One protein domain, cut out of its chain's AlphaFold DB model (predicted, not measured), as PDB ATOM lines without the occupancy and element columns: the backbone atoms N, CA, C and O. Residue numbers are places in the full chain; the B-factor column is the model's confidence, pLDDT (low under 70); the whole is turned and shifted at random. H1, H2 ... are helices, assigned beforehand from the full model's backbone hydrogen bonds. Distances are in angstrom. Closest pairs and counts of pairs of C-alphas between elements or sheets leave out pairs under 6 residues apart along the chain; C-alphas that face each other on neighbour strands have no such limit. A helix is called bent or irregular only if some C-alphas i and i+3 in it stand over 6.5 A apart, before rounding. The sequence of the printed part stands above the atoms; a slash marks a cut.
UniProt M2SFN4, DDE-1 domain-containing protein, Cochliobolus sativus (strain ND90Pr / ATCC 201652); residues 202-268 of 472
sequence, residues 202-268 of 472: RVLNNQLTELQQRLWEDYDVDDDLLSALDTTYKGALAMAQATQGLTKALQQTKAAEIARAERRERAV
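What this domain is: This is residues 202 to 268 of the 472 residues of the protein "DDE-1 domain-containing protein" of Cochliobolus sativus (strain ND90Pr / ATCC 201652) (UniProt M2SFN4). One long straight helix, H2, makes the length of the model, and a shorter helix, H1, folds back beside its first part to form a lopsided helical hairpin. The turn at residues 219 to 222 closes one end, while residues 241 to 268 of H2 stick out as a bare single-helix arm. The two helices run nearly parallel in line but are only loosely joined, with few contacts between them. The printed part has 67 residues with two named helices, H1 then H2, no named strand, and the class all helix. It is extended, with a radius of gyration of the C-alphas of 21.6 A and spans of 73 by 19 by 7 A.

Where its parts are: H2 covers residues 223 to 268 and measures 67.1 A from its first to its last C-alpha, with C-alpha 223 at (59.410, 19.875, 120.853) and C-alpha 268 at (15.490, 70.081, 127.714). H1 covers residues 202 to 218 and measures 25.6 A, beginning at C-alpha 202 at (36.128, 27.923, 128.188). Neither helix is bent.

How they stand to each other: H1 and H2 form a helical hairpin, joined by a tight link of 4 residues. They only just touch, with 3 pairs of C-alphas within 8 A, and H2 touches H1 with residues 226 to 237 alone. Their closest C-alphas are those of Leu 204 and Leu 237, 7.6 A apart. The helices run opposite ways at a shallow tilt of 6 degrees. In H2 every O i to N i+4 pair is within hydrogen-bond range; in H1 10 of 13 are.

The domain as a whole: The outline is a rod, and the two C-alphas farthest apart, those of Asp 220 and Val 268, are 72.7 A apart. Residues 217 to 225, of which 223 to 225 belong to H2, stand free, and so do residues 241 to 268 of H2. The printed part has no cut and no long link. The mean pLDDT of the printed part is 71.8, and residues 202 to 235 are under 70.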
ATOM      1  N   ARG A 202      36.101  29.160 127.397       51.94
ATOM      2  CA  ARG A 202      36.128  27.923 128.188       51.94
ATOM      3  C   ARG A 202      36.203  26.666 127.312       51.94
ATOM      4  O   ARG A 202      36.946  25.754 127.635       51.94
ATOM      5  N   VAL A 203      35.454  26.631 126.206       55.91
ATOM      6  CA  VAL A 203      35.475  25.497 125.260       55.91
ATOM      7  C   VAL A 203      36.803  25.449 124.510       55.91
ATOM      8  O   VAL A 203      37.324  24.369 124.270       55.91
ATOM      9  N   LEU A 204      37.379  26.618 124.213       58.91
ATOM     10  CA  LEU A 204      38.713  26.730 123.636       58.91
ATOM     11  C   LEU A 204      39.748  26.084 124.576       58.91
ATOM     12  O   LEU A 204      40.419  25.148 124.146       58.91
ATOM     13  N   ASN A 205      39.831  26.510 125.849       58.66
ATOM     14  CA  ASN A 205      40.818  26.001 126.822       58.66
ATOM     15  C   ASN A 205      40.779  24.478 126.998       58.66
ATOM     16  O   ASN A 205      41.827  23.846 127.035       58.66
ATOM     17  N   ASN A 206      39.586  23.890 127.070       58.56
ATOM     18  CA  ASN A 206      39.452  22.446 127.253       58.56
ATOM     19  C   ASN A 206      39.951  21.660 126.027       58.56
ATOM     20  O   ASN A 206      40.568  20.613 126.182       58.56
ATOM     21  N   GLN A 207      39.761  22.202 124.820       60.25
ATOM     22  CA  GLN A 207      40.267  21.595 123.585       60.25
ATOM     23  C   GLN A 207      41.793  21.667 123.456       60.25
ATOM     24  O   GLN A 207      42.364  20.829 122.768       60.25
ATOM     25  N   LEU A 208      42.465  22.632 124.103       60.12
ATOM     26  CA  LEU A 208      43.934  22.728 124.097       60.12
ATOM     27  C   LEU A 208      44.583  21.593 124.866       60.12
ATOM     28  O   LEU A 208      45.503  20.958 124.362       60.12
ATOM     29  N   THR A 209      44.104  21.362 126.086       62.09
ATOM     30  CA  THR A 209      44.635  20.323 126.966       62.09
ATOM     31  C   THR A 209      44.490  18.949 126.312       62.09
ATOM     32  O   THR A 209      45.424  18.154 126.330       62.09
ATOM     33  N   GLU A 210      43.368  18.718 125.627       58.22
ATOM     34  CA  GLU A 210      43.087  17.475 124.903       58.22
ATOM     35  C   GLU A 210      43.953  17.313 123.627       58.22
ATOM     36  O   GLU A 210      44.310  16.197 123.254       58.22
ATOM     37  N   LEU A 211      44.353  18.415 122.971       59.03
ATOM     38  CA  LEU A 211      45.271  18.410 121.815       59.03
ATOM     39  C   LEU A 211      46.727  18.156 122.235       59.03
ATOM     40  O   LEU A 211      47.425  17.382 121.582       59.03
ATOM     41  N   GLN A 212      47.170  18.782 123.331       62.22
ATOM     42  CA  GLN A 212      48.510  18.602 123.902       62.22
ATOM     43  C   GLN A 212      48.748  17.159 124.352       62.22
ATOM     44  O   GLN A 212      49.827  16.621 124.131       62.22
ATOM     45  N   GLN A 213      47.729  16.518 124.927       61.31
ATOM     46  CA  GLN A 213      47.819  15.137 125.393       61.31
ATOM     47  C   GLN A 213      47.868  14.124 124.235       61.31
ATOM     48  O   GLN A 213      48.658  13.190 124.280       61.31
ATOM     49  N   ARG A 214      47.098  14.338 123.156       56.06
ATOM     50  CA  ARG A 214      47.097  13.448 121.975       56.06
ATOM     51  C   ARG A 214      48.356  13.548 121.116       56.06
ATOM     52  O   ARG A 214      48.809  12.546 120.576       56.06
ATOM     53  N   LEU A 215      48.926  14.746 120.985       58.38
ATOM     54  CA  LEU A 215      50.185  14.947 120.258       58.38
ATOM     55  C   LEU A 215      51.384  14.275 120.950       58.38
ATOM     56  O   LEU A 215      52.364  13.982 120.276       58.38
ATOM     57  N   TRP A 216      51.288  14.018 122.258       56.59
ATOM     58  CA  TRP A 216      52.319  13.352 123.061       56.59
ATOM     59  C   TRP A 216      52.310  11.817 122.923       56.59
ATOM     60  O   TRP A 216      53.318  11.173 123.198       56.59
ATOM     61  N   GLU A 217      51.183  11.217 122.520       56.28
ATOM     62  CA  GLU A 217      51.012   9.754 122.486       56.28
ATOM     63  C   GLU A 217      51.214   9.132 121.090       56.28
ATOM     64  O   GLU A 217      51.739   8.022 121.005       56.28
ATOM     65  N   ASP A 218      50.847   9.821 120.000       53.72
ATOM     66  CA  ASP A 218      50.749   9.202 118.662       53.72
ATOM     67  C   ASP A 218      51.891   9.541 117.676       53.72
ATOM     68  O   ASP A 218      52.007   8.887 116.636       53.72
ATOM     69  N   TYR A 219      52.748  10.535 117.950       53.94
ATOM     70  CA  TYR A 219      53.812  10.953 117.021       53.94
ATOM     71  C   TYR A 219      55.093  11.410 117.745       53.94
ATOM     72  O   TYR A 219      55.028  12.063 118.780       53.94
ATOM     73  N   ASP A 220      56.260  11.125 117.153       57.66
ATOM     74  CA  ASP A 220      57.568  11.692 117.538       57.66
ATOM     75  C   ASP A 220      57.646  13.141 117.018       57.66
ATOM     76  O   ASP A 220      58.242  13.433 115.977       57.66
ATOM     77  N   VAL A 221      56.866  14.027 117.642       58.16
ATOM     78  CA  VAL A 221      56.726  15.432 117.239       58.16
ATOM     79  C   VAL A 221      57.846  16.251 117.874       58.16
ATOM     80  O   VAL A 221      58.020  16.217 119.085       58.16
ATOM     81  N   ASP A 222      58.568  17.017 117.056       63.78
ATOM     82  CA  ASP A 222      59.619  17.934 117.511       63.78
ATOM     83  C   ASP A 222      59.081  18.918 118.573       63.78
ATOM     84  O   ASP A 222      58.061  19.588 118.354       63.78
ATOM     85  N   ASP A 223      59.768  19.013 119.716       63.91
ATOM     86  CA  ASP A 223      59.410  19.875 120.853       63.91
ATOM     87  C   ASP A 223      59.259  21.346 120.423       63.91
ATOM     88  O   ASP A 223      58.399  22.076 120.935       63.91
ATOM     89  N   ASP A 224      60.036  21.775 119.423       57.25
ATOM     90  CA  ASP A 224      59.958  23.121 118.851       57.25
ATOM     91  C   ASP A 224      58.609  23.377 118.155       57.25
ATOM     92  O   ASP A 224      58.039  24.471 118.266       57.25
ATOM     93  N   LEU A 225      58.039  22.367 117.487       59.50
ATOM     94  CA  LEU A 225      56.726  22.465 116.845       59.50
ATOM     95  C   LEU A 225      55.597  22.495 117.884       59.50
ATOM     96  O   LEU A 225      54.657  23.284 117.747       59.50
ATOM     97  N   LEU A 226      55.699  21.684 118.941       63.44
ATOM     98  CA  LEU A 226      54.735  21.676 120.048       63.44
ATOM     99  C   LEU A 226      54.723  23.016 120.792       63.44
ATOM    100  O   LEU A 226      53.657  23.581 121.052       63.44
ATOM    101  N   SER A 227      55.905  23.571 121.057       59.47
ATOM    102  CA  SER A 227      56.078  24.889 121.671       59.47
ATOM    103  C   SER A 227      55.534  26.019 120.786       59.47
ATOM    104  O   SER A 227      54.831  26.919 121.266       59.47
ATOM    105  N   ALA A 228      55.777  25.958 119.472       58.09
ATOM    106  CA  ALA A 228      55.235  26.922 118.517       58.09
ATOM    107  C   ALA A 228      53.696  26.875 118.452       58.09
ATOM    108  O   ALA A 228      53.048  27.927 118.400       58.09
ATOM    109  N   LEU A 229      53.094  25.683 118.504       63.44
ATOM    110  CA  LEU A 229      51.639  25.501 118.520       63.44
ATOM    111  C   LEU A 229      51.001  26.003 119.820       63.44
ATOM    112  O   LEU A 229      50.028  26.758 119.759       63.44
ATOM    113  N   ASP A 230      51.566  25.663 120.982       62.28
ATOM    114  CA  ASP A 230      51.112  26.166 122.286       62.28
ATOM    115  C   ASP A 230      51.212  27.700 122.362       62.28
ATOM    116  O   ASP A 230      50.270  28.377 122.783       62.28
ATOM    117  N   THR A 231      52.304  28.278 121.855       65.06
ATOM    118  CA  THR A 231      52.495  29.736 121.793       65.06
ATOM    119  C   THR A 231      51.472  30.407 120.875       65.06
ATOM    120  O   THR A 231      50.844  31.401 121.254       65.06
ATOM    121  N   THR A 232      51.251  29.850 119.679       68.75
ATOM    122  CA  THR A 232      50.256  30.352 118.715       68.75
ATOM    123  C   THR A 232      48.855  30.310 119.314       68.75
ATOM    124  O   THR A 232      48.080  31.266 119.204       68.75
ATOM    125  N   TYR A 233      48.546  29.226 120.015       63.97
ATOM    126  CA  TYR A 233      47.274  29.047 120.680       63.97
ATOM    127  C   TYR A 233      47.081  30.025 121.852       63.97
ATOM    128  O   TYR A 233      46.037  30.675 121.942       63.97
ATOM    129  N   LYS A 234      48.081  30.195 122.729       68.62
ATOM    130  CA  LYS A 234      48.050  31.195 123.815       68.62
ATOM    131  C   LYS A 234      47.823  32.602 123.260       68.62
ATOM    132  O   LYS A 234      47.029  33.363 123.818       68.62
ATOM    133  N   GLY A 235      48.445  32.916 122.121       67.38
ATOM    134  CA  GLY A 235      48.191  34.140 121.362       67.38
ATOM    135  C   GLY A 235      46.733  34.260 120.906       67.38
ATOM    136  O   GLY A 235      46.095  35.288 121.139       67.38
ATOM    137  N   ALA A 236      46.167  33.203 120.318       71.19
ATOM    138  CA  ALA A 236      44.768  33.168 119.888       71.19
ATOM    139  C   ALA A 236      43.776  33.331 121.055       71.19
ATOM    140  O   ALA A 236      42.803  34.081 120.941       71.19
ATOM    141  N   LEU A 237      44.040  32.695 122.200       70.06
ATOM    142  CA  LEU A 237      43.235  32.832 123.415       70.06
ATOM    143  C   LEU A 237      43.267  34.265 123.958       70.06
ATOM    144  O   LEU A 237      42.213  34.830 124.265       70.06
ATOM    145  N   ALA A 238      44.455  34.868 124.046       71.69
ATOM    146  CA  ALA A 238      44.616  36.249 124.492       71.69
ATOM    147  C   ALA A 238      43.870  37.226 123.570       71.69
ATOM    148  O   ALA A 238      43.166  38.117 124.051       71.69
ATOM    149  N   MET A 239      43.946  37.016 122.250       77.81
ATOM    150  CA  MET A 239      43.180  37.795 121.276       77.81
ATOM    151  C   MET A 239      41.673  37.628 121.477       77.81
ATOM    152  O   MET A 239      40.963  38.626 121.550       77.81
ATOM    153  N   ALA A 240      41.172  36.400 121.648       75.44
ATOM    154  CA  ALA A 240      39.748  36.151 121.870       75.44
ATOM    155  C   ALA A 240      39.228  36.822 123.156       75.44
ATOM    156  O   ALA A 240      38.164  37.447 123.148       75.44
ATOM    157  N   GLN A 241      39.992  36.750 124.251       76.19
ATOM    158  CA  GLN A 241      39.670  37.434 125.506       76.19
ATOM    159  C   GLN A 241      39.671  38.956 125.337       76.19
ATOM    160  O   GLN A 241      38.742  39.629 125.795       76.19
ATOM    161  N   ALA A 242      40.666  39.501 124.633       78.19
ATOM    162  CA  ALA A 242      40.731  40.920 124.318       78.19
ATOM    163  C   ALA A 242      39.533  41.357 123.464       78.19
ATOM    164  O   ALA A 242      38.873  42.337 123.799       78.19
ATOM    165  N   THR A 243      39.174  40.609 122.417       82.06
ATOM    166  CA  THR A 243      38.011  40.902 121.565       82.06
ATOM    167  C   THR A 243      36.701  40.821 122.341       82.06
ATOM    168  O   THR A 243      35.832  41.678 122.168       82.06
ATOM    169  N   GLN A 244      36.541  39.844 123.237       79.94
ATOM    170  CA  GLN A 244      35.360  39.749 124.094       79.94
ATOM    171  C   GLN A 244      35.276  40.947 125.052       79.94
ATOM    172  O   GLN A 244      34.214  41.564 125.184       79.94
ATOM    173  N   GLY A 245      36.397  41.305 125.685       84.69
ATOM    174  CA  GLY A 245      36.510  42.473 126.556       84.69
ATOM    175  C   GLY A 245      36.187  43.776 125.826       84.69
ATOM    176  O   GLY A 245      35.373  44.562 126.310       84.69
ATOM    177  N   LEU A 246      36.742  43.964 124.626       87.25
ATOM    178  CA  LEU A 246      36.495  45.121 123.762       87.25
ATOM    179  C   LEU A 246      35.038  45.198 123.311       87.25
ATOM    180  O   LEU A 246      34.437  46.267 123.366       87.25
ATOM    181  N   THR A 247      34.446  44.072 122.912       87.75
ATOM    182  CA  THR A 247      33.040  44.014 122.488       87.75
ATOM    183  C   THR A 247      32.116  44.402 123.638       87.75
ATOM    184  O   THR A 247      31.219  45.226 123.465       87.75
ATOM    185  N   LYS A 248      32.366  43.862 124.838       86.12
ATOM    186  CA  LYS A 248      31.615  44.207 126.049       86.12
ATOM    187  C   LYS A 248      31.792  45.681 126.412       86.12
ATOM    188  O   LYS A 248      30.805  46.350 126.710       86.12
ATOM    189  N   ALA A 249      33.019  46.196 126.355       85.06
ATOM    190  CA  ALA A 249      33.301  47.604 126.608       85.06
ATOM    191  C   ALA A 249      32.567  48.509 125.606       85.06
ATOM    192  O   ALA A 249      31.907  49.453 126.023       85.06
ATOM    193  N   LEU A 250      32.591  48.178 124.311       88.81
ATOM    194  CA  LEU A 250      31.892  48.922 123.260       88.81
ATOM    195  C   LEU A 250      30.369  48.913 123.447       88.81
ATOM    196  O   LEU A 250      29.703  49.921 123.230       88.81
ATOM    197  N   GLN A 251      29.796  47.776 123.845       89.25
ATOM    198  CA  GLN A 251      28.369  47.694 124.162       89.25
ATOM    199  C   GLN A 251      28.017  48.584 125.358       89.25
ATOM    200  O   GLN A 251      27.035  49.322 125.306       89.25
ATOM    201  N   GLN A 252      28.832  48.553 126.415       87.81
ATOM    202  CA  GLN A 252      28.626  49.375 127.607       87.81
ATOM    203  C   GLN A 252      28.778  50.872 127.318       87.81
ATOM    204  O   GLN A 252      27.975  51.659 127.811       87.81
ATOM    205  N   THR A 253      29.765  51.274 126.511       88.50
ATOM    206  CA  THR A 253      29.964  52.682 126.141       88.50
ATOM    207  C   THR A 253      28.799  53.194 125.303       88.50
ATOM    208  O   THR A 253      28.239  54.234 125.642       88.50
ATOM    209  N   LYS A 254      28.358  52.433 124.290       89.81
ATOM    210  CA  LYS A 254      27.187  52.782 123.469       89.81
ATOM    211  C   LYS A 254      25.908  52.877 124.297       89.81
ATOM    212  O   LYS A 254      25.172  53.849 124.173       89.81
ATOM    213  N   ALA A 255      25.651  51.903 125.170       88.62
ATOM    214  CA  ALA A 255      24.479  51.933 126.044       88.62
ATOM    215  C   ALA A 255      24.504  53.151 126.985       88.62
ATOM    216  O   ALA A 255      23.491  53.825 127.158       88.62
ATOM    217  N   ALA A 256      25.670  53.469 127.554       87.88
ATOM    218  CA  ALA A 256      25.837  54.630 128.419       87.88
ATOM    219  C   ALA A 256      25.667  55.957 127.659       87.88
ATOM    220  O   ALA A 256      25.118  56.914 128.207       87.88
ATOM    221  N   GLU A 257      26.118  56.029 126.406       88.88
ATOM    222  CA  GLU A 257      25.923  57.185 125.529       88.88
ATOM    223  C   GLU A 257      24.439  57.411 125.211       88.88
ATOM    224  O   GLU A 257      23.939  58.516 125.431       88.88
ATOM    225  N   ILE A 258      23.717  56.360 124.805       91.06
ATOM    226  CA  ILE A 258      22.269  56.411 124.538       91.06
ATOM    227  C   ILE A 258      21.509  56.861 125.792       91.06
ATOM    228  O   ILE A 258      20.776  57.846 125.751       91.06
ATOM    229  N   ALA A 259      21.765  56.227 126.940       88.00
ATOM    230  CA  ALA A 259      21.099  56.575 128.194       88.00
ATOM    231  C   ALA A 259      21.377  58.024 128.636       88.00
ATOM    232  O   ALA A 259      20.552  58.651 129.302       88.00
ATOM    233  N   ARG A 260      22.552  58.587 128.316       87.62
ATOM    234  CA  ARG A 260      22.847  60.013 128.556       87.62
ATOM    235  C   ARG A 260      22.094  60.917 127.592       87.62
ATOM    236  O   ARG A 260      21.619  61.962 128.026       87.62
ATOM    237  N   ALA A 261      22.008  60.546 126.318       88.62
ATOM    238  CA  ALA A 261      21.281  61.313 125.315       88.62
ATOM    239  C   ALA A 261      19.794  61.434 125.687       88.62
ATOM    240  O   ALA A 261      19.290  62.551 125.782       88.62
ATOM    241  N   GLU A 262      19.149  60.321 126.042       87.94
ATOM    242  CA  GLU A 262      17.750  60.300 126.497       87.94
ATOM    243  C   GLU A 262      17.518  61.179 127.734       87.94
ATOM    244  O   GLU A 262      16.522  61.896 127.835       87.94
ATOM    245  N   ARG A 263      18.438  61.142 128.707       87.00
ATOM    246  CA  ARG A 263      18.335  61.975 129.917       87.00
ATOM    247  C   ARG A 263      18.500  63.457 129.604       87.00
ATOM    248  O   ARG A 263      17.759  64.279 130.136       87.00
ATOM    249  N   ARG A 264      19.424  63.805 128.704       85.75
ATOM    250  CA  ARG A 264      19.599  65.190 128.247       85.75
ATOM    251  C   ARG A 264      18.359  65.705 127.537       85.75
ATOM    252  O   ARG A 264      17.977  66.837 127.799       85.75
ATOM    253  N   GLU A 265      17.735  64.885 126.695       86.62
ATOM    254  CA  GLU A 265      16.493  65.227 125.998       86.62
ATOM    255  C   GLU A 265      15.351  65.508 126.982       86.62
ATOM    256  O   GLU A 265      14.739  66.576 126.926       86.62
ATOM    257  N   ARG A 266      15.146  64.632 127.978       82.75
ATOM    258  CA  ARG A 266      14.189  64.869 129.076       82.75
ATOM    259  C   ARG A 266      14.464  66.193 129.800       82.75
ATOM    260  O   ARG A 266      13.553  66.985 130.047       82.75
ATOM    261  N   ALA A 267      15.735  66.479 130.071       79.31
ATOM    262  CA  ALA A 267      16.170  67.704 130.732       79.31
ATOM    263  C   ALA A 267      16.107  68.970 129.849       79.31
ATOM    264  O   ALA A 267      16.410  70.055 130.355       79.31
ATOM    265  N   VAL A 268      15.717  68.893 128.567       81.56
ATOM    266  CA  VAL A 268      15.490  70.081 127.714       81.56
ATOM    267  C   VAL A 268      14.211  70.806 128.125       81.56
ATOM    268  O   VAL A 268      14.194  72.034 128.200       81.56
TER     269      VAL A 268